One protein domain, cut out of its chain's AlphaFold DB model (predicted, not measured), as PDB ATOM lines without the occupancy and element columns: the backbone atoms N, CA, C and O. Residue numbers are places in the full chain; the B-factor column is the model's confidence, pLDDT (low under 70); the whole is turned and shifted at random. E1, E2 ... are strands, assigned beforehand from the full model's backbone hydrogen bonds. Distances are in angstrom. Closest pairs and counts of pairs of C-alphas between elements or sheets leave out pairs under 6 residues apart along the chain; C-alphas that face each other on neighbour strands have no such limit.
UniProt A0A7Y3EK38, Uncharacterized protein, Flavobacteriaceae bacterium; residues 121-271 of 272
ATOM      1  N   SER A 121     311.470 328.351 399.789       97.06
ATOM      2  CA  SER A 121     311.446 328.039 398.363       97.06
ATOM      3  C   SER A 121     312.369 326.877 398.016       97.06
ATOM      4  O   SER A 121     313.566 326.905 398.297       97.06
ATOM      5  N   TRP A 122     311.810 325.867 397.354       97.88
ATOM      6  CA  TRP A 122     312.550 324.733 396.809       97.88
ATOM      7  C   TRP A 122     312.658 324.897 395.293       97.88
ATOM      8  O   TRP A 122     311.646 325.089 394.609       97.88
ATOM      9  N   LYS A 123     313.879 324.807 394.761       97.94
ATOM     10  CA  LYS A 123     314.144 324.950 393.323       97.94
ATOM     11  C   LYS A 123     313.627 323.727 392.576       97.94
ATOM     12  O   LYS A 123     313.825 322.605 393.037       97.94
ATOM     13  N   LEU A 124     312.982 323.929 391.429       98.38
ATOM     14  CA  LEU A 124     312.664 322.821 390.534       98.38
ATOM     15  C   LEU A 124     313.841 322.554 389.599       98.38
ATOM     16  O   LEU A 124     314.420 323.485 389.043       98.38
ATOM     17  N   ASN A 125     314.160 321.278 389.438       97.25
ATOM     18  CA  ASN A 125     315.305 320.805 388.682       97.25
ATOM     19  C   ASN A 125     314.953 319.533 387.909       97.25
ATOM     20  O   ASN A 125     314.199 318.686 388.402       97.25
ATOM     21  N   VAL A 126     315.544 319.394 386.729       98.06
ATOM     22  CA  VAL A 126     315.558 318.154 385.952       98.06
ATOM     23  C   VAL A 126     317.009 317.753 385.762       98.06
ATOM     24  O   VAL A 126     317.830 318.582 385.392       98.06
ATOM     25  N   GLU A 127     317.323 316.493 386.027       96.25
ATOM     26  CA  GLU A 127     318.662 315.944 385.825       96.25
ATOM     27  C   GLU A 127     318.626 315.038 384.595       96.25
ATOM     28  O   GLU A 127     317.739 314.192 384.468       96.25
ATOM     29  N   THR A 128     319.552 315.271 383.679       93.75
ATOM     30  CA  THR A 128     319.742 314.492 382.450       93.75
ATOM     31  C   THR A 128     320.612 313.262 382.719       93.75
ATOM     32  O   THR A 128     321.269 313.169 383.757       93.75
ATOM     33  N   ALA A 129     320.635 312.304 381.789       89.19
ATOM     34  CA  ALA A 129     321.402 311.068 381.947       89.19
ATOM     35  C   ALA A 129     322.924 311.289 382.093       89.19
ATOM     36  O   ALA A 129     323.595 310.478 382.731       89.19
ATOM     37  N   ASP A 130     323.467 312.384 381.545       90.50
ATOM     38  CA  ASP A 130     324.877 312.780 381.691       90.50
ATOM     39  C   ASP A 130     325.146 313.606 382.969       90.50
ATOM     40  O   ASP A 130     326.266 314.064 383.194       90.50
ATOM     41  N   GLY A 131     324.136 313.768 383.832       91.44
ATOM     42  CA  GLY A 131     324.233 314.443 385.127       91.44
ATOM     43  C   GLY A 131     324.100 315.966 385.067       91.44
ATOM     44  O   GLY A 131     324.289 316.628 386.091       91.44
ATOM     45  N   LYS A 132     323.770 316.552 383.907       93.88
ATOM     46  CA  LYS A 132     323.520 317.997 383.810       93.88
ATOM     47  C   LYS A 132     322.157 318.364 384.375       93.88
ATOM     48  O   LYS A 132     321.163 317.660 384.176       93.88
ATOM     49  N   ASN A 133     322.115 319.518 385.028       95.44
ATOM     50  CA  ASN A 133     320.925 320.072 385.652       95.44
ATOM     51  C   ASN A 133     320.261 321.104 384.738       95.44
ATOM     52  O   ASN A 133     320.916 322.013 384.236       95.44
ATOM     53  N   LEU A 134     318.952 320.977 384.557       97.75
ATOM     54  CA  LEU A 134     318.118 321.914 383.820       97.75
ATOM     55  C   LEU A 134     317.233 322.676 384.805       97.75
ATOM     56  O   LEU A 134     316.555 322.081 385.654       97.75
ATOM     57  N   VAL A 135     317.188 323.997 384.653       97.44
ATOM     58  CA  VAL A 135     316.335 324.856 385.477       97.44
ATOM     59  C   VAL A 135     314.910 324.847 384.944       97.44
ATOM     60  O   VAL A 135     314.687 324.932 383.741       97.44
ATOM     61  N   VAL A 136     313.923 324.771 385.835       98.69
ATOM     62  CA  VAL A 136     312.514 324.831 385.431       98.69
ATOM     63  C   VAL A 136     311.998 326.264 385.498       98.69
ATOM     64  O   VAL A 136     312.092 326.923 386.535       98.69
ATOM     65  N   LYS A 137     311.407 326.726 384.397       98.62
ATOM     66  CA  LYS A 137     310.805 328.055 384.253       98.62
ATOM     67  C   LYS A 137     309.389 327.944 383.699       98.62
ATOM     68  O   LYS A 137     309.047 326.963 383.041       98.62
ATOM     69  N   ALA A 138     308.569 328.953 383.966       98.56
ATOM     70  CA  ALA A 138     307.321 329.167 383.245       98.56
ATOM     71  C   ALA A 138     307.577 330.172 382.119       98.56
ATOM     72  O   ALA A 138     308.225 331.186 382.361       98.56
ATOM     73  N   VAL A 139     307.079 329.880 380.921       98.25
ATOM     74  CA  VAL A 139     307.246 330.695 379.714       98.25
ATOM     75  C   VAL A 139     305.886 331.220 379.291       98.25
ATOM     76  O   VAL A 139     304.974 330.423 379.053       98.25
ATOM     77  N   ASP A 140     305.717 332.538 379.267       97.25
ATOM     78  CA  ASP A 140     304.472 333.159 378.806       97.25
ATOM     79  C   ASP A 140     304.348 333.131 377.264       97.25
ATOM     80  O   ASP A 140     305.287 332.717 376.577       97.25
ATOM     81  N   PRO A 141     303.186 333.505 376.695       96.06
ATOM     82  CA  PRO A 141     302.999 333.548 375.243       96.06
ATOM     83  C   PRO A 141     303.974 334.473 374.499       96.06
ATOM     84  O   PRO A 141     304.237 334.249 373.320       96.06
ATOM     85  N   GLU A 142     304.507 335.494 375.168       96.00
ATOM     86  CA  GLU A 142     305.485 336.439 374.629       96.00
ATOM     87  C   GLU A 142     306.935 335.917 374.690       96.00
ATOM     88  O   GLU A 142     307.825 336.506 374.075       96.00
ATOM     89  N   GLY A 143     307.179 334.804 375.388       95.56
ATOM     90  CA  GLY A 143     308.491 334.170 375.525       95.56
ATOM     91  C   GLY A 143     309.292 334.600 376.760       95.56
ATOM     92  O   GLY A 143     310.464 334.242 376.873       95.56
ATOM     93  N   ASN A 144     308.694 335.337 377.698       96.62
ATOM     94  CA  ASN A 144     309.347 335.728 378.946       96.62
ATOM     95  C   ASN A 144     309.411 334.555 379.932       96.62
ATOM     96  O   ASN A 144     308.469 333.769 380.057       96.62
ATOM     97  N   PHE A 145     310.508 334.478 380.688       97.25
ATOM     98  CA  PHE A 145     310.757 333.412 381.658       97.25
ATOM     99  C   PHE A 145     310.484 333.858 383.093       97.25
ATOM    100  O   PHE A 145     310.964 334.896 383.543       97.25
ATOM    101  N   TYR A 146     309.810 332.996 383.850       98.31
ATOM    102  CA  TYR A 146     309.478 333.220 385.254       98.31
ATOM    103  C   TYR A 146     309.942 332.061 386.131       98.31
ATOM    104  O   TYR A 146     309.896 330.895 385.728       98.31
ATOM    105  N   ASP A 147     310.368 332.382 387.352       98.31
ATOM    106  CA  ASP A 147     310.804 331.383 388.324       98.31
ATOM    107  C   ASP A 147     309.655 330.470 388.735       98.31
ATOM    108  O   ASP A 147     308.547 330.926 389.013       98.31
ATOM    109  N   VAL A 148     309.938 329.169 388.827       98.69
ATOM    110  CA  VAL A 148     308.994 328.169 389.330       98.69
ATOM    111  C   VAL A 148     309.609 327.450 390.517       98.69
ATOM    112  O   VAL A 148     310.712 326.913 390.439       98.69
ATOM    113  N   GLN A 149     308.886 327.431 391.634       98.38
ATOM    114  CA  GLN A 149     309.377 326.856 392.885       98.38
ATOM    115  C   GLN A 149     308.283 326.040 393.572       98.38
ATOM    116  O   GLN A 149     307.085 326.333 393.449       98.38
ATOM    117  N   ALA A 150     308.698 325.022 394.329       97.94
ATOM    118  CA  ALA A 150     307.822 324.433 395.329       97.94
ATOM    119  C   ALA A 150     307.880 325.297 396.592       97.94
ATOM    120  O   ALA A 150     308.957 325.684 397.036       97.94
ATOM    121  N   VAL A 151     306.716 325.605 397.158       96.25
ATOM    122  CA  VAL A 151     306.598 326.488 398.321       96.25
ATOM    123  C   VAL A 151     306.249 325.665 399.549       96.25
ATOM    124  O   VAL A 151     305.153 325.093 399.625       96.25
ATOM    125  N   GLN A 152     307.176 325.631 400.501       94.44
ATOM    126  CA  GLN A 152     306.965 325.092 401.834       94.44
ATOM    127  C   GLN A 152     306.416 326.204 402.735       94.44
ATOM    128  O   GLN A 152     307.158 327.085 403.139       94.44
ATOM    129  N   ASP A 153     305.126 326.143 403.061       91.06
ATOM    130  CA  ASP A 153     304.406 327.153 403.862       91.06
ATOM    131  C   ASP A 153     304.136 326.697 405.311       91.06
ATOM    132  O   ASP A 153     303.334 327.277 406.058       91.06
ATOM    133  N   SER A 154     304.777 325.597 405.710       90.31
ATOM    134  CA  SER A 154     304.720 325.063 407.064       90.31
ATOM    135  C   SER A 154     305.886 324.119 407.355       90.31
ATOM    136  O   SER A 154     306.624 323.700 406.464       90.31
ATOM    137  N   GLU A 155     305.991 323.680 408.608       87.94
ATOM    138  CA  GLU A 155     306.907 322.603 409.003       87.94
ATOM    139  C   GLU A 155     306.637 321.286 408.242       87.94
ATOM    140  O   GLU A 155     307.516 320.433 408.154       87.94
ATOM    141  N   GLN A 156     305.435 321.103 407.685       87.12
ATOM    142  CA  GLN A 156     305.070 319.959 406.858       87.12
ATOM    143  C   GLN A 156     305.427 320.225 405.389       87.12
ATOM    144  O   GLN A 156     304.959 321.194 404.795       87.12
ATOM    145  N   HIS A 157     306.201 319.317 404.794       89.06
ATOM    146  CA  HIS A 157     306.699 319.445 403.420       89.06
ATOM    147  C   HIS A 157     306.455 318.221 402.513       89.06
ATOM    148  O   HIS A 157     307.058 318.120 401.453       89.06
ATOM    149  N   SER A 158     305.607 317.254 402.891       89.44
ATOM    150  CA  SER A 158     305.325 316.092 402.015       89.44
ATOM    151  C   SER A 158     304.255 316.353 400.950       89.44
ATOM    152  O   SER A 158     304.047 315.501 400.089       89.44
ATOM    153  N   PHE A 159     303.595 317.517 400.985       92.69
ATOM    154  CA  PHE A 159     302.602 317.930 399.990       92.69
ATOM    155  C   PHE A 159     302.637 319.448 399.745       92.69
ATOM    156  O   PHE A 159     301.851 320.223 400.307       92.69
ATOM    157  N   MET A 160     303.557 319.892 398.892       94.31
ATOM    158  CA  MET A 160     303.823 321.318 398.665       94.31
ATOM    159  C   MET A 160     303.211 321.828 397.362       94.31
ATOM    160  O   MET A 160     303.051 321.091 396.389       94.31
ATOM    161  N   ASN A 161     302.857 323.113 397.347       96.19
ATOM    162  CA  ASN A 161     302.359 323.785 396.147       96.19
ATOM    163  C   ASN A 161     303.512 324.082 395.186       96.19
ATOM    164  O   ASN A 161     304.537 324.570 395.642       96.19
ATOM    165  N   ILE A 162     303.304 323.889 393.882       98.31
ATOM    166  CA  ILE A 162     304.175 324.466 392.848       98.31
ATOM    167  C   ILE A 162     303.568 325.782 392.370       98.31
ATOM    168  O   ILE A 162     302.362 325.852 392.102       98.31
ATOM    169  N   LYS A 163     304.392 326.826 392.292       98.19
ATOM    170  CA  LYS A 163     303.971 328.157 391.857       98.19
ATOM    171  C   LYS A 163     304.999 328.779 390.925       98.19
ATOM    172  O   LYS A 163     306.190 328.541 391.103       98.19
ATOM    173  N   ALA A 164     304.516 329.585 389.985       98.38
ATOM    174  CA  ALA A 164     305.350 330.478 389.192       98.38
ATOM    175  C   ALA A 164     305.297 331.896 389.777       98.38
ATOM    176  O   ALA A 164     304.240 332.328 390.244       98.38
ATOM    177  N   PHE A 165     306.420 332.598 389.766       98.00
ATOM    178  CA  PHE A 165     306.588 333.921 390.356       98.00
ATOM    179  C   PHE A 165     306.826 334.933 389.244       98.00
ATOM    180  O   PHE A 165     307.865 334.909 388.588       98.00
ATOM    181  N   THR A 166     305.843 335.799 389.023       95.38
ATOM    182  CA  THR A 166     305.991 336.985 388.181       95.38
ATOM    183  C   THR A 166     306.217 338.208 389.066       95.38
ATOM    184  O   THR A 166     306.072 338.130 390.287       95.38
ATOM    185  N   GLU A 167     306.550 339.344 388.459       90.69
ATOM    186  CA  GLU A 167     306.720 340.608 389.189       90.69
ATOM    187  C   GLU A 167     305.437 341.039 389.920       90.69
ATOM    188  O   GLU A 167     305.488 341.572 391.025       90.69
ATOM    189  N   GLU A 168     304.274 340.768 389.322       90.38
ATOM    190  CA  GLU A 168     302.975 341.210 389.838       90.38
ATOM    191  C   GLU A 168     302.243 340.125 390.639       90.38
ATOM    192  O   GLU A 168     301.483 340.425 391.562       90.38
ATOM    193  N   TYR A 169     302.416 338.850 390.275       93.75
ATOM    194  CA  TYR A 169     301.565 337.770 390.764       93.75
ATOM    195  C   TYR A 169     302.324 336.471 391.013       93.75
ATOM    196  O   TYR A 169     303.228 336.069 390.286       93.75
ATOM    197  N   ILE A 170     301.836 335.724 392.000       96.25
ATOM    198  CA  ILE A 170     302.228 334.335 392.210       96.25
ATOM    199  C   ILE A 170     301.146 333.440 391.602       96.25
ATOM    200  O   ILE A 170     300.013 333.381 392.091       96.25
ATOM    201  N   LEU A 171     301.501 332.735 390.534       97.50
ATOM    202  CA  LEU A 171     300.580 331.955 389.719       97.50
ATOM    203  C   LEU A 171     300.553 330.483 390.160       97.50
ATOM    204  O   LEU A 171     301.605 329.885 390.406       97.50
ATOM    205  N   PRO A 172     299.368 329.853 390.253       97.12
ATOM    206  CA  PRO A 172     299.276 328.425 390.515       97.12
ATOM    207  C   PRO A 172     299.684 327.626 389.275       97.12
ATOM    208  O   PRO A 172     299.258 327.948 388.167       97.12
ATOM    209  N   VAL A 173     300.427 326.537 389.480       98.62
ATOM    210  CA  VAL A 173     300.759 325.577 388.418       98.62
ATOM    211  C   VAL A 173     299.783 324.400 388.439       98.62
ATOM    212  O   VAL A 173     299.458 323.863 389.506       98.62
ATOM    213  N   LYS A 174     299.284 324.016 387.262       98.50
ATOM    214  CA  LYS A 174     298.278 322.967 387.051       98.50
ATOM    215  C   LYS A 174     298.606 322.137 385.807       98.50
ATOM    216  O   LYS A 174     299.335 322.591 384.934       98.50
ATOM    217  N   ILE A 175     298.044 320.931 385.745       98.69
ATOM    218  CA  ILE A 175     297.956 320.167 384.498       98.69
ATOM    219  C   ILE A 175     296.653 320.573 383.819       98.69
ATOM    220  O   ILE A 175     295.596 320.544 384.460       98.69
ATOM    221  N   MET A 176     296.730 320.960 382.556       98.62
ATOM    222  CA  MET A 176     295.584 321.404 381.768       98.62
ATOM    223  C   MET A 176     294.858 320.202 381.168       98.62
ATOM    224  O   MET A 176     295.482 319.176 380.907       98.62
ATOM    225  N   GLN A 177     293.540 320.303 380.997       97.81
ATOM    226  CA  GLN A 177     292.826 319.338 380.160       97.81
ATOM    227  C   GLN A 177     293.254 319.564 378.703       97.81
ATOM    228  O   GLN A 177     293.436 320.709 378.288       97.81
ATOM    229  N   SER A 178     293.516 318.470 377.996       96.75
ATOM    230  CA  SER A 178     293.918 318.450 376.591       96.75
ATOM    231  C   SER A 178     293.594 317.081 375.999       96.75
ATOM    232  O   SER A 178     293.578 316.093 376.739       96.75
ATOM    233  N   ASP A 179     293.393 317.050 374.686       95.12
ATOM    234  CA  ASP A 179     293.269 315.831 373.882       95.12
ATOM    235  C   ASP A 179     294.633 315.358 373.333       95.12
ATOM    236  O   ASP A 179     294.716 314.316 372.682       95.12
ATOM    237  N   ASP A 180     295.708 316.114 373.594       95.31
ATOM    238  CA  ASP A 180     297.077 315.737 373.233       95.31
ATOM    239  C   ASP A 180     297.521 314.462 373.964       95.31
ATOM    240  O   ASP A 180     297.106 314.196 375.095       95.31
ATOM    241  N   GLU A 181     298.469 313.730 373.369       94.00
ATOM    242  CA  GLU A 181     299.078 312.543 373.989       94.00
ATOM    243  C   GLU A 181     299.610 312.838 375.402       94.00
ATOM    244  O   GLU A 181     299.395 312.057 376.333       94.00
ATOM    245  N   TYR A 182     300.257 313.996 375.579       97.62
ATOM    246  CA  TYR A 182     300.763 314.455 376.866       97.62
ATOM    247  C   TYR A 182     300.171 315.803 377.267       97.62
ATOM    248  O   TYR A 182     300.322 316.817 376.583       97.62
ATOM    249  N   ALA A 183     299.560 315.833 378.450       98.19
ATOM    250  CA  ALA A 183     298.828 316.993 378.929       98.19
ATOM    251  C   ALA A 183     299.773 318.163 379.287       98.19
ATOM    252  O   ALA A 183     300.786 317.950 379.968       98.19
ATOM    253  N   PRO A 184     299.443 319.418 378.922       98.38
ATOM    254  CA  PRO A 184     300.269 320.577 379.248       98.38
ATOM    255  C   PRO A 184     300.370 320.803 380.757       98.38
ATOM    256  O   PRO A 184     299.364 320.730 381.470       98.38
ATOM    257  N   VAL A 185     301.557 321.171 381.244       98.88
ATOM    258  CA  VAL A 185     301.727 321.721 382.594       98.88
ATOM    259  C   VAL A 185     301.954 323.222 382.489       98.88
ATOM    260  O   VAL A 185     302.946 323.666 381.914       98.88
ATOM    261  N   CYS A 186     301.043 324.009 383.061       98.75
ATOM    262  CA  CYS A 186     301.048 325.461 382.910       98.75
ATOM    263  C   CYS A 186     300.850 326.184 384.244       98.75
ATOM    264  O   CYS A 186     300.097 325.733 385.114       98.75
ATOM    265  N   ALA A 187     301.471 327.353 384.381       98.62
ATOM    266  CA  ALA A 187     301.028 328.365 385.329       98.62
ATOM    267  C   ALA A 187     299.828 329.130 384.749       98.62
ATOM    268  O   ALA A 187     299.789 329.429 383.556       98.62
ATOM    269  N   ILE A 188     298.835 329.438 385.587       97.81
ATOM    270  CA  ILE A 188     297.579 330.056 385.133       97.81
ATOM    271  C   ILE A 188     297.562 331.550 385.472       97.81
ATOM    272  O   ILE A 188     297.345 331.942 386.624       97.81
ATOM    273  N   SER A 189     297.740 332.389 384.452       95.31
ATOM    274  CA  SER A 189     297.599 333.847 384.522       95.31
ATOM    275  C   SER A 189     296.194 334.287 384.095       95.31
ATOM    276  O   SER A 189     295.404 333.505 383.582       95.31
ATOM    277  N   SER A 190     295.840 335.548 384.353       91.62
ATOM    278  CA  SER A 190     294.665 336.173 383.714       91.62
ATOM    279  C   SER A 190     294.947 336.605 382.277       91.62
ATOM    280  O   SER A 190     294.004 336.872 381.545       91.62
ATOM    281  N   LYS A 191     296.227 336.679 381.889       90.50
ATOM    282  CA  LYS A 191     296.677 337.025 380.534       90.50
ATOM    283  C   LYS A 191     296.875 335.793 379.635       90.50
ATOM    284  O   LYS A 191     297.056 335.947 378.439       90.50
ATOM    285  N   GLY A 192     296.835 334.580 380.195       94.44
ATOM    286  CA  GLY A 192     297.031 333.337 379.448       94.44
ATOM    287  C   GLY A 192     297.641 332.209 380.282       94.44
ATOM    288  O   GLY A 192     297.761 332.302 381.508       94.44
ATOM    289  N   LEU A 193     298.032 331.134 379.601       98.12
ATOM    290  CA  LEU A 193     298.711 329.979 380.187       98.12
ATOM    291  C   LEU A 193     300.210 330.073 379.931       98.12
ATOM    292  O   LEU A 193     300.618 330.256 378.789       98.12
ATOM    293  N   TYR A 194     301.016 329.946 380.983       98.38
ATOM    294  CA  TYR A 194     302.473 330.015 380.866       98.38
ATOM    295  C   TYR A 194     303.010 328.591 380.964       98.38
ATOM    296  O   TYR A 194     302.850 327.946 382.006       98.38
ATOM    297  N   GLN A 195     303.583 328.071 379.886       98.50
ATOM    298  CA  GLN A 195     304.011 326.675 379.816       98.50
ATOM    299  C   GLN A 195     305.240 326.445 380.687       98.50
ATOM    300  O   GLN A 195     306.163 327.255 380.692       98.50
ATOM    301  N   LEU A 196     305.277 325.335 381.417       98.75
ATOM    302  CA  LEU A 196     306.485 324.948 382.135       98.75
ATOM    303  C   LEU A 196     307.470 324.280 381.177       98.75
ATOM    304  O   LEU A 196     307.113 323.355 380.448       98.75
ATOM    305  N   LYS A 197     308.723 324.727 381.233       98.62
ATOM    306  CA  LYS A 197     309.835 324.167 380.467       98.62
ATOM    307  C   LYS A 197     311.048 323.968 381.366       98.62
ATOM    308  O   LYS A 197     311.281 324.771 382.272       98.62
ATOM    309  N   ALA A 198     311.801 322.899 381.127       98.44
ATOM    310  CA  ALA A 198     313.140 322.742 381.687       98.44
ATOM    311  C   ALA A 198     314.162 323.253 380.666       98.44
ATOM    312  O   ALA A 198     314.017 322.995 379.475       98.44
ATOM    313  N   ILE A 199     315.148 324.019 381.122       97.69
ATOM    314  CA  ILE A 199     316.048 324.788 380.260       97.69
ATOM    315  C   ILE A 199     317.491 324.473 380.643       97.69
ATOM    316  O   ILE A 199     317.845 324.550 381.823       97.69
ATOM    317  N   SER A 200     318.303 324.095 379.656       94.94
ATOM    318  CA  SER A 200     319.742 323.883 379.837       94.94
ATOM    319  C   SER A 200     320.515 325.200 379.895       94.94
ATOM    320  O   SER A 200     319.994 326.260 379.551       94.94
ATOM    321  N   GLU A 201     321.788 325.131 380.284       92.00
ATOM    322  CA  GLU A 201     322.710 326.274 380.211       92.00
ATOM    323  C   GLU A 201     322.854 326.813 378.773       92.00
ATOM    324  O   GLU A 201     322.950 328.021 378.574       92.00
ATOM    325  N   ASP A 202     322.745 325.934 377.772       92.38
ATOM    326  CA  ASP A 202     322.774 326.268 376.340       92.38
ATOM    327  C   ASP A 202     321.404 326.720 375.784       92.38
ATOM    328  O   ASP A 202     321.217 326.810 374.572       92.38
ATOM    329  N   ASN A 203     320.421 326.994 376.651       92.44
ATOM    330  CA  ASN A 203     319.043 327.378 376.307       92.44
ATOM    331  C   ASN A 203     318.234 326.332 375.517       92.44
ATOM    332  O   ASN A 203     317.197 326.663 374.934       92.44
ATOM    333  N   VAL A 204     318.643 325.061 375.536       94.50
ATOM    334  CA  VAL A 204     317.822 323.965 375.001       94.50
ATOM    335  C   VAL A 204     316.626 323.757 375.925       94.50
ATOM    336  O   VAL A 204     316.786 323.649 377.142       94.50
ATOM    337  N   GLN A 205     315.424 323.707 375.352       96.06
ATOM    338  CA  GLN A 205     314.173 323.652 376.105       96.06
ATOM    339  C   GLN A 205     313.502 322.287 375.995       96.06
ATOM    340  O   GLN A 205     313.356 321.732 374.911       96.06
ATOM    341  N   TYR A 206     313.058 321.784 377.139       98.00
ATOM    342  CA  TYR A 206     312.394 320.502 377.299       98.00
ATOM    343  C   TYR A 206     310.977 320.785 377.783       98.00
ATOM    344  O   TYR A 206     310.774 321.505 378.769       98.00
ATOM    345  N   ASP A 207     309.993 320.213 377.105       98.00
ATOM    346  CA  ASP A 207     308.591 320.391 377.458       98.00
ATOM    347  C   ASP A 207     308.270 319.647 378.754       98.00
ATOM    348  O   ASP A 207     308.604 318.475 378.893       98.00
ATOM    349  N   ILE A 208     307.593 320.298 379.706       98.75
ATOM    350  CA  ILE A 208     307.126 319.628 380.925       98.75
ATOM    351  C   ILE A 208     305.648 319.277 380.775       98.75
ATOM    352  O   ILE A 208     304.787 320.155 380.666       98.75
ATOM    353  N   LYS A 209     305.347 317.977 380.795       98.75
ATOM    354  CA  LYS A 209     304.005 317.448 380.526       98.75
ATOM    355  C   LYS A 209     303.569 316.419 381.564       98.75
ATOM    356  O   LYS A 209     304.390 315.773 382.215       98.75
ATOM    357  N   GLY A 210     302.256 316.254 381.709       98.44
ATOM    358  CA  GLY A 210     301.659 315.098 382.370       98.44
ATOM    359  C   GLY A 210     301.592 313.928 381.393       98.44
ATOM    360  O   GLY A 210     300.821 313.990 380.441       98.44
ATOM    361  N   VAL A 211     302.384 312.880 381.625       98.06
ATOM    362  CA  VAL A 211     302.638 311.832 380.611       98.06
ATOM    363  C   VAL A 211     301.930 310.507 380.866       98.06
ATOM    364  O   VAL A 211     301.768 309.690 379.970       98.06
ATOM    365  N   SER A 212     301.536 310.241 382.108       96.25
ATOM    366  CA  SER A 212     300.811 309.018 382.456       96.25
ATOM    367  C   SER A 212     300.083 309.179 383.778       96.25
ATOM    368  O   SER A 212     300.442 310.017 384.607       96.25
ATOM    369  N   ARG A 213     299.055 308.357 384.001       94.94
ATOM    370  CA  ARG A 213     298.271 308.351 385.236       94.94
ATOM    371  C   ARG A 213     298.307 306.973 385.886       94.94
ATOM    372  O   ARG A 213     297.951 305.983 385.263       94.94
ATOM    373  N   SER A 214     298.660 306.939 387.168       92.81
ATOM    374  CA  SER A 214     298.524 305.769 388.036       92.81
ATOM    375  C   SER A 214     297.575 306.110 389.182       92.81
ATOM    376  O   SER A 214     297.896 306.878 390.095       92.81
ATOM    377  N   GLY A 215     296.343 305.605 389.095       92.94
ATOM    378  CA  GLY A 215     295.283 305.921 390.049       92.94
ATOM    379  C   GLY A 215     294.981 307.423 390.105       92.94
ATOM    380  O   GLY A 215     294.364 307.976 389.197       92.94
ATOM    381  N   ARG A 216     295.377 308.094 391.192       94.38
ATOM    382  CA  ARG A 216     295.161 309.540 391.408       94.38
ATOM    383  C   ARG A 216     296.419 310.392 391.216       94.38
ATOM    384  O   ARG A 216     296.348 311.608 391.387       94.38
ATOM    385  N   ILE A 217     297.538 309.767 390.861       95.56
ATOM    386  CA  ILE A 217     298.808 310.437 390.589       95.56
ATOM    387  C   ILE A 217     298.998 310.503 389.076       95.56
ATOM    388  O   ILE A 217     298.823 309.505 388.379       95.56
ATOM    389  N   VAL A 218     299.339 311.684 388.574       98.00
ATOM    390  CA  VAL A 218     299.747 311.904 387.185       98.00
ATOM    391  C   VAL A 218     301.246 312.165 387.196       98.00
ATOM    392  O   VAL A 218     301.694 313.115 387.840       98.00
ATOM    393  N   ASN A 219     302.021 311.325 386.522       98.25
ATOM    394  CA  ASN A 219     303.461 311.514 386.414       98.25
ATOM    395  C   ASN A 219     303.734 312.741 385.546       98.25
ATOM    396  O   ASN A 219     303.207 312.843 384.436       98.25
ATOM    397  N   ILE A 220     304.551 313.658 386.059       98.75
ATOM    398  CA  ILE A 220     305.029 314.816 385.305       98.75
ATOM    399  C   ILE A 220     306.480 314.570 384.929       98.75
ATOM    400  O   ILE A 220     307.295 314.213 385.783       98.75
ATOM    401  N   LYS A 221     306.787 314.756 383.648       98.62
ATOM    402  CA  LYS A 221     308.118 314.545 383.084       98.62
ATOM    403  C   LYS A 221     308.514 315.730 382.222       98.62
ATOM    404  O   LYS A 221     307.644 316.365 381.625       98.62
ATOM    405  N   ALA A 222     309.809 316.010 382.179       98.56
ATOM    406  CA  ALA A 222     310.388 316.809 381.111       98.56
ATOM    407  C   ALA A 222     310.691 315.896 379.920       98.56
ATOM    408  O   ALA A 222     311.121 314.760 380.123       98.56
ATOM    409  N   ILE A 223     310.437 316.388 378.711       97.69
ATOM    410  CA  ILE A 223     310.525 315.628 377.467       97.69
ATOM    411  C   ILE A 223     311.478 316.351 376.525       97.69
ATOM    412  O   ILE A 223     311.287 317.539 376.249       97.69
ATOM    413  N   ASN A 224     312.510 315.647 376.066       92.75
ATOM    414  CA  ASN A 224     313.435 316.163 375.058       92.75
ATOM    415  C   ASN A 224     312.948 315.858 373.634       92.75
ATOM    416  O   ASN A 224     311.953 315.162 373.437       92.75
ATOM    417  N   GLU A 225     313.671 316.354 372.633       90.06
ATOM    418  CA  GLU A 225     313.362 316.118 371.213       90.06
ATOM    419  C   GLU A 225     313.371 314.632 370.808       90.06
ATOM    420  O   GLU A 225     312.677 314.249 369.870       90.06
ATOM    421  N   ASN A 226     314.092 313.783 371.550       91.69
ATOM    422  CA  ASN A 226     314.155 312.336 371.333       91.69
ATOM    423  C   ASN A 226     313.039 311.567 372.070       91.69
ATOM    424  O   ASN A 226     312.989 310.340 371.995       91.69
ATOM    425  N   GLY A 227     312.159 312.260 372.803       92.25
ATOM    426  CA  GLY A 227     311.081 311.653 373.588       92.25
ATOM    427  C   GLY A 227     311.513 311.053 374.932       92.25
ATOM    428  O   GLY A 227     310.737 310.332 375.559       92.25
ATOM    429  N   GLU A 228     312.730 311.331 375.405       95.19
ATOM    430  CA  GLU A 228     313.204 310.872 376.713       95.19
ATOM    431  C   GLU A 228     312.409 311.530 377.848       95.19
ATOM    432  O   GLU A 228     312.203 312.743 377.851       95.19
ATOM    433  N   LEU A 229     311.989 310.733 378.836       97.50
ATOM    434  CA  LEU A 229     311.135 311.175 379.940       97.50
ATOM    435  C   LEU A 229     311.922 311.336 381.247       97.50
ATOM    436  O   LEU A 229     312.128 310.374 381.993       97.50
ATOM    437  N   LEU A 230     312.277 312.573 381.582       98.00
ATOM    438  CA  LEU A 230     313.099 312.907 382.745       98.00
ATOM    439  C   LEU A 230     312.256 313.336 383.956       98.00
ATOM    440  O   LEU A 230     311.232 314.011 383.824       98.00
ATOM    441  N   ASP A 231     312.678 312.939 385.160       97.81
ATOM    442  CA  ASP A 231     312.004 313.318 386.409       97.81
ATOM    443  C   ASP A 231     312.119 314.820 386.693       97.81
ATOM    444  O   ASP A 231     313.210 315.387 386.677       97.81
ATOM    445  N   VAL A 232     310.999 315.435 387.080       98.56
ATOM    446  CA  VAL A 232     310.983 316.796 387.624       98.56
ATOM    447  C   VAL A 232     311.011 316.725 389.150       98.56
ATOM    448  O   VAL A 232     310.095 316.199 389.792       98.56
ATOM    449  N   LYS A 233     312.071 317.265 389.748       98.19
ATOM    450  CA  LYS A 233     312.328 317.226 391.192       98.19
ATOM    451  C   LYS A 233     312.231 318.632 391.780       98.19
ATOM    452  O   LYS A 233     312.590 319.607 391.133       98.19
ATOM    453  N   ALA A 234     311.763 318.740 393.018       97.94
ATOM    454  CA  ALA A 234     311.881 319.936 393.843       97.94
ATOM    455  C   ALA A 234     312.971 319.694 394.890       97.94
ATOM    456  O   ALA A 234     312.887 318.722 395.643       97.94
ATOM    457  N   ILE A 235     313.970 320.571 394.936       96.94
ATOM    458  CA  ILE A 235     315.167 320.448 395.768       96.94
ATOM    459  C   ILE A 235     315.182 321.583 396.793       96.94
ATOM    460  O   ILE A 235     315.128 322.765 396.442       96.94
ATOM    461  N   ALA A 236     315.227 321.213 398.067       95.62
ATOM    462  CA  ALA A 236     315.311 322.133 399.188       95.62
ATOM    463  C   ALA A 236     316.696 322.792 399.283       95.62
ATOM    464  O   ALA A 236     317.682 322.207 398.830       95.62
ATOM    465  N   PRO A 237     316.816 323.941 399.974       95.62
ATOM    466  CA  PRO A 237     318.120 324.523 400.301       95.62
ATOM    467  C   PRO A 237     319.053 323.573 401.072       95.62
ATOM    468  O   PRO A 237     320.267 323.672 400.939       95.62
ATOM    469  N   ASP A 238     318.496 322.641 401.853       93.12
ATOM    470  CA  ASP A 238     319.245 321.630 402.613       93.12
ATOM    471  C   ASP A 238     319.465 320.310 401.844       93.12
ATOM    472  O   ASP A 238     319.906 319.320 402.425       93.12
ATOM    473  N   GLY A 239     319.145 320.278 400.545       92.88
ATOM    474  CA  GLY A 239     319.362 319.130 399.662       92.88
ATOM    475  C   GLY A 239     318.268 318.060 399.692       92.88
ATOM    476  O   GLY A 239     318.348 317.096 398.930       92.88
ATOM    477  N   LYS A 240     317.219 318.198 400.517       92.38
ATOM    478  CA  LYS A 240     316.066 317.281 400.464       92.38
ATOM    479  C   LYS A 240     315.370 317.343 399.109       92.38
ATOM    480  O   LYS A 240     315.249 318.407 398.506       92.38
ATOM    481  N   VAL A 241     314.843 316.202 398.671       93.81
ATOM    482  CA  VAL A 241     314.213 316.059 397.356       93.81
ATOM    483  C   VAL A 241     312.773 315.585 397.488       93.81
ATOM    484  O   VAL A 241     312.484 314.607 398.177       93.81
ATOM    485  N   ASN A 242     311.888 316.254 396.756       95.56
ATOM    486  CA  ASN A 242     310.530 315.809 396.472       95.56
ATOM    487  C   ASN A 242     310.321 315.683 394.957       95.56
ATOM    488  O   ASN A 242     311.000 316.333 394.168       95.56
ATOM    489  N   TYR A 243     309.337 314.889 394.545       96.75
ATOM    490  CA  TYR A 243     308.999 314.681 393.136       96.75
ATOM    491  C   TYR A 243     307.766 315.490 392.749       96.75
ATOM    492  O   TYR A 243     306.758 315.480 393.461       96.75
ATOM    493  N   VAL A 244     307.826 316.171 391.608       98.38
ATOM    494  CA  VAL A 244     306.715 316.973 391.094       98.38
ATOM    495  C   VAL A 244     305.757 316.076 390.322       98.38
ATOM    496  O   VAL A 244     306.145 315.408 389.374       98.38
ATOM    497  N   ASN A 245     304.495 316.044 390.746       98.12
ATOM    498  CA  ASN A 245     303.459 315.208 390.145       98.12
ATOM    499  C   ASN A 245     302.117 315.940 390.103       98.12
ATOM    500  O   ASN A 245     301.859 316.871 390.874       98.12
ATOM    501  N   GLY A 246     301.237 315.484 389.219       97.69
ATOM    502  CA  GLY A 246     299.829 315.841 389.231       97.69
ATOM    503  C   GLY A 246     299.047 315.009 390.244       97.69
ATOM    504  O   GLY A 246     299.308 313.825 390.443       97.69
ATOM    505  N   ILE A 247     298.052 315.629 390.864       96.19
ATOM    506  CA  ILE A 247     297.130 315.035 391.824       96.19
ATOM    507  C   ILE A 247     295.713 315.260 391.321       96.19
ATOM    508  O   ILE A 247     295.274 316.406 391.172       96.19
ATOM    509  N   LYS A 248     294.999 314.156 391.109       95.25
ATOM    510  CA  LYS A 248     293.584 314.152 390.749       95.25
ATOM    511  C   LYS A 248     292.734 313.819 391.973       95.25
ATOM    512  O   LYS A 248     292.867 312.744 392.567       95.25
ATOM    513  N   ILE A 249     291.873 314.735 392.400       92.50
ATOM    514  CA  ILE A 249     290.998 314.524 393.558       92.50
ATOM    515  C   ILE A 249     289.710 313.825 393.141       92.50
ATOM    516  O   ILE A 249     289.176 313.038 393.930       92.50
ATOM    517  N   PHE A 250     289.262 314.028 391.905       90.44
ATOM    518  CA  PHE A 250     288.044 313.427 391.373       90.44
ATOM    519  C   PHE A 250     288.316 312.527 390.168       90.44
ATOM    520  O   PHE A 250     289.376 312.589 389.552       90.44
ATOM    521  N   ASP A 251     287.354 311.669 389.831       90.69
ATOM    522  CA  ASP A 251     287.468 310.806 388.649       90.69
ATOM    523  C   ASP A 251     286.980 311.489 387.364       90.69
ATOM    524  O   ASP A 251     287.350 311.058 386.277       90.69
ATOM    525  N   LYS A 252     286.243 312.602 387.485       92.69
ATOM    526  CA  LYS A 252     285.840 313.441 386.348       92.69
ATOM    527  C   LYS A 252     287.049 313.977 385.586       92.69
ATOM    528  O   LYS A 252     288.083 314.276 386.181       92.69
ATOM    529  N   GLU A 253     286.891 314.165 384.285       93.50
ATOM    530  CA  GLU A 253     287.948 314.665 383.409       93.50
ATOM    531  C   GLU A 253     288.442 316.054 383.844       93.50
ATOM    532  O   GLU A 253     289.600 316.201 384.239       93.50
ATOM    533  N   VAL A 254     287.542 317.040 383.900       96.75
ATOM    534  CA  VAL A 254     287.854 318.399 384.360       96.75
ATOM    535  C   VAL A 254     287.725 318.494 385.881       96.75
ATOM    536  O   VAL A 254     286.630 318.493 386.454       96.75
ATOM    537  N   GLU A 255     288.863 318.631 386.552       94.12
ATOM    538  CA  GLU A 255     288.976 318.790 388.001       94.12
ATOM    539  C   GLU A 255     288.299 320.084 388.472       94.12
ATOM    540  O   GLU A 255     287.494 320.087 389.408       94.12
ATOM    541  N   MET A 256     288.597 321.189 387.786       93.88
ATOM    542  CA  MET A 256     288.021 322.511 388.016       93.88
ATOM    543  C   MET A 256     288.262 323.418 386.806       93.88
ATOM    544  O   MET A 256     289.128 323.136 385.984       93.88
ATOM    545  N   THR A 257     287.580 324.558 386.760       94.81
ATOM    546  CA  THR A 257     287.927 325.656 385.849       94.81
ATOM    547  C   THR A 257     288.644 326.746 386.639       94.81
ATOM    548  O   THR A 257     288.175 327.160 387.701       94.81
ATOM    549  N   SER A 258     289.791 327.217 386.150       93.81
ATOM    550  CA  SER A 258     290.561 328.292 386.779       93.81
ATOM    551  C   SER A 258     290.845 329.388 385.763       93.81
ATOM    552  O   SER A 258     291.462 329.125 384.737       93.81
ATOM    553  N   LYS A 259     290.354 330.607 386.032       93.62
ATOM    554  CA  LYS A 259     290.445 331.755 385.111       93.62
ATOM    555  C   LYS A 259     290.001 331.417 383.673       93.62
ATOM    556  O   LYS A 259     290.629 331.834 382.716       93.62
ATOM    557  N   GLY A 260     288.934 330.626 383.531       94.44
ATOM    558  CA  GLY A 260     288.408 330.198 382.228       94.44
ATOM    559  C   GLY A 260     289.083 328.961 381.623       94.44
ATOM    560  O   GLY A 260     288.553 328.408 380.669       94.44
ATOM    561  N   HIS A 261     290.180 328.464 382.199       96.69
ATOM    562  CA  HIS A 261     290.894 327.305 381.666       96.69
ATOM    563  C   HIS A 261     290.509 325.996 382.381       96.69
ATOM    564  O   HIS A 261     290.499 325.965 383.622       96.69
ATOM    565  N   PRO A 262     290.215 324.907 381.641       97.69
ATOM    566  CA  PRO A 262     289.898 323.608 382.224       97.69
ATOM    567  C   PRO A 262     291.163 322.936 382.772       97.69
ATOM    568  O   PRO A 262     292.146 322.709 382.071       97.69
ATOM    569  N   VAL A 263     291.146 322.617 384.062       98.00
ATOM    570  CA  VAL A 263     292.255 321.966 384.766       98.00
ATOM    571  C   VAL A 263     291.974 320.476 384.869       98.00
ATOM    572  O   VAL A 263     290.935 320.078 385.394       98.00
ATOM    573  N   TYR A 264     292.928 319.651 384.446       98.12
ATOM    574  CA  TYR A 264     292.866 318.197 384.575       98.12
ATOM    575  C   TYR A 264     293.315 317.706 385.957       98.12
ATOM    576  O   TYR A 264     292.715 316.787 386.518       98.12
ATOM    577  N   ALA A 265     294.372 318.306 386.515       97.94
ATOM    578  CA  ALA A 265     294.927 317.917 387.811       97.94
ATOM    579  C   ALA A 265     295.711 319.054 388.486       97.94
ATOM    580  O   ALA A 265     296.200 319.995 387.855       97.94
ATOM    581  N   HIS A 266     295.860 318.966 389.806       97.56
ATOM    582  CA  HIS A 266     296.674 319.900 390.582       97.56
ATOM    583  C   HIS A 266     298.143 319.481 390.598       97.56
ATOM    584  O   HIS A 266     298.416 318.316 390.837       97.56
ATOM    585  N   VAL A 267     299.093 320.407 390.456       98.31
ATOM    586  CA  VAL A 267     300.527 320.072 390.535       98.31
ATOM    587  C   VAL A 267     301.059 320.276 391.949       98.31
ATOM    588  O   VAL A 267     300.783 321.299 392.587       98.31
ATOM    589  N   LYS A 268     301.794 319.281 392.455       96.94
ATOM    590  CA  LYS A 268     302.341 319.241 393.815       96.94
ATOM    591  C   LYS A 268     303.736 318.623 393.828       96.94
ATOM    592  O   LYS A 268     304.001 317.695 393.074       96.94
ATOM    593  N   ALA A 269     304.592 319.097 394.732       96.62
ATOM    594  CA  ALA A 269     305.799 318.368 395.115       96.62
ATOM    595  C   ALA A 269     305.461 317.399 396.255       96.62
ATOM    596  O   ALA A 269     304.923 317.815 397.287       96.62
ATOM    597  N   LEU A 270     305.767 316.121 396.044       93.25
ATOM    598  CA  LEU A 270     305.432 315.011 396.929       93.25
ATOM    599  C   LEU A 270     306.698 314.342 397.453       93.25
ATOM    600  O   LEU A 270     307.638 314.098 396.694       93.25
ATOM    601  N   HIS A 271     306.686 313.994 398.733       87.31
ATOM    602  CA  HIS A 271     307.679 313.082 399.289       87.31
ATOM    603  C   HIS A 271     307.350 311.645 398.855       87.31
ATOM    604  O   HIS A 271     306.173 311.268 398.888       87.31
TER     605      HIS A 271
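AT A GLANCE: This is residues 121 to 271 of the 272 residues of an uncharacterized protein of Flavobacteriaceae bacterium (UniProt A0A7Y3EK38). The strands make a small closed cage with four triangular walls, the triples E1 E2 E3, E4 E5 E13, E6 E7 E8 and E9 E10 E11, each joined to the other three along antiparallel pairs that form the cage's edges. These edge pairs are E1 with E10, E2 with E7, E3 with E4, E5 with E6, E8 with E9, and E11 with E13; little E12 lies outside the cage, in a hairpin with E13. The printed part has 151 residues, with no named helix and with strands E1 to E13 in that order along the chain, in one branched, strongly twisted sheet whose neighbours are antiparallel. The class is all strand, with 93 residues in named strands. The whole is compact, with a radius of gyration of the C-alphas of 14.3 A, and its rounded outline spans 39 by 36 by 35 A.

IN THESE COORDINATES: E1 covers residues 121 to 127 and begins at C-alpha 121, (311.446, 328.039, 398.363). E2 follows at residues 133 to 139, and E3 at residues 145 to 152 is 22.2 A long from first to last C-alpha. E4 holds residues 159 to 165, E5 residues 170 to 176, E6 residues 183 to 188 and E7 residues 193 to 199. E8, residues 205 to 214, runs 26.6 A from C-alpha 205 at (314.173, 323.652, 376.105) to C-alpha 214. E9 covers residues 217 to 223, E10 residues 229 to 235 and E11 residues 241 to 247. E12 has just residues 256 to 258. E13, residues 261 to 270, is 24.4 A long, bends by 60 degrees at residue 264 and ends at C-alpha 270, (305.432, 315.011, 396.929).

HOW THE PARTS SIT: E1 to E11 form a meander, each strand the antiparallel neighbour of the one before. Pairing is staggered: E1 pairs with E3 over residues 121 to 123, with E10 over 123 to 126 and with E2 over 125 to 127. E2 and E3 lie on one side of E1, and E10 lies on the other side. N 122 is 2.9 A from O 150 of E3, N 134 of E2 is 2.8 A from O 126, and N 235 of E10 is 2.8 A from O 123, each within hydrogen-bond range. E2 and E7 are antiparallel at 163 degrees, with N 139 and O 195 at 2.8 A. E3 and E4 form a hairpin at 154 degrees, with N 151 and O 161 at 2.8 A. E5 and E6 form a hairpin at 160 degrees, with N 174 and O 186 at 2.9 A. E6 and E7 lie on one side of E8, and E9 lies on the other side; N 219 and O 212 are 2.8 A apart. E9 and E10 lie on one side of E11, and E13 lies on the other side, with N 247 and O 266 at 2.7 A. E4 and E13 are antiparallel at 120 degrees, with N 160 and O 269 at 3.0 A. E12 is an edge strand, in a hairpin with E13; N 263 and O 256 are 2.8 A apart. E11 and E12 are apart.

THE WHOLE: The two C-alphas farthest apart are those of Asp 202 and Asp 251, at 40.5 A. The C-alphas of Ser 121 and His 271, the first and last printed, are 15.5 A apart. The printed part has no cut. No link is long; E3 to E4, E5 to E6 and E11 to E12 are short, and the others are tight. The mean pLDDT of the printed part is 95.8, and no printed residue is under 70.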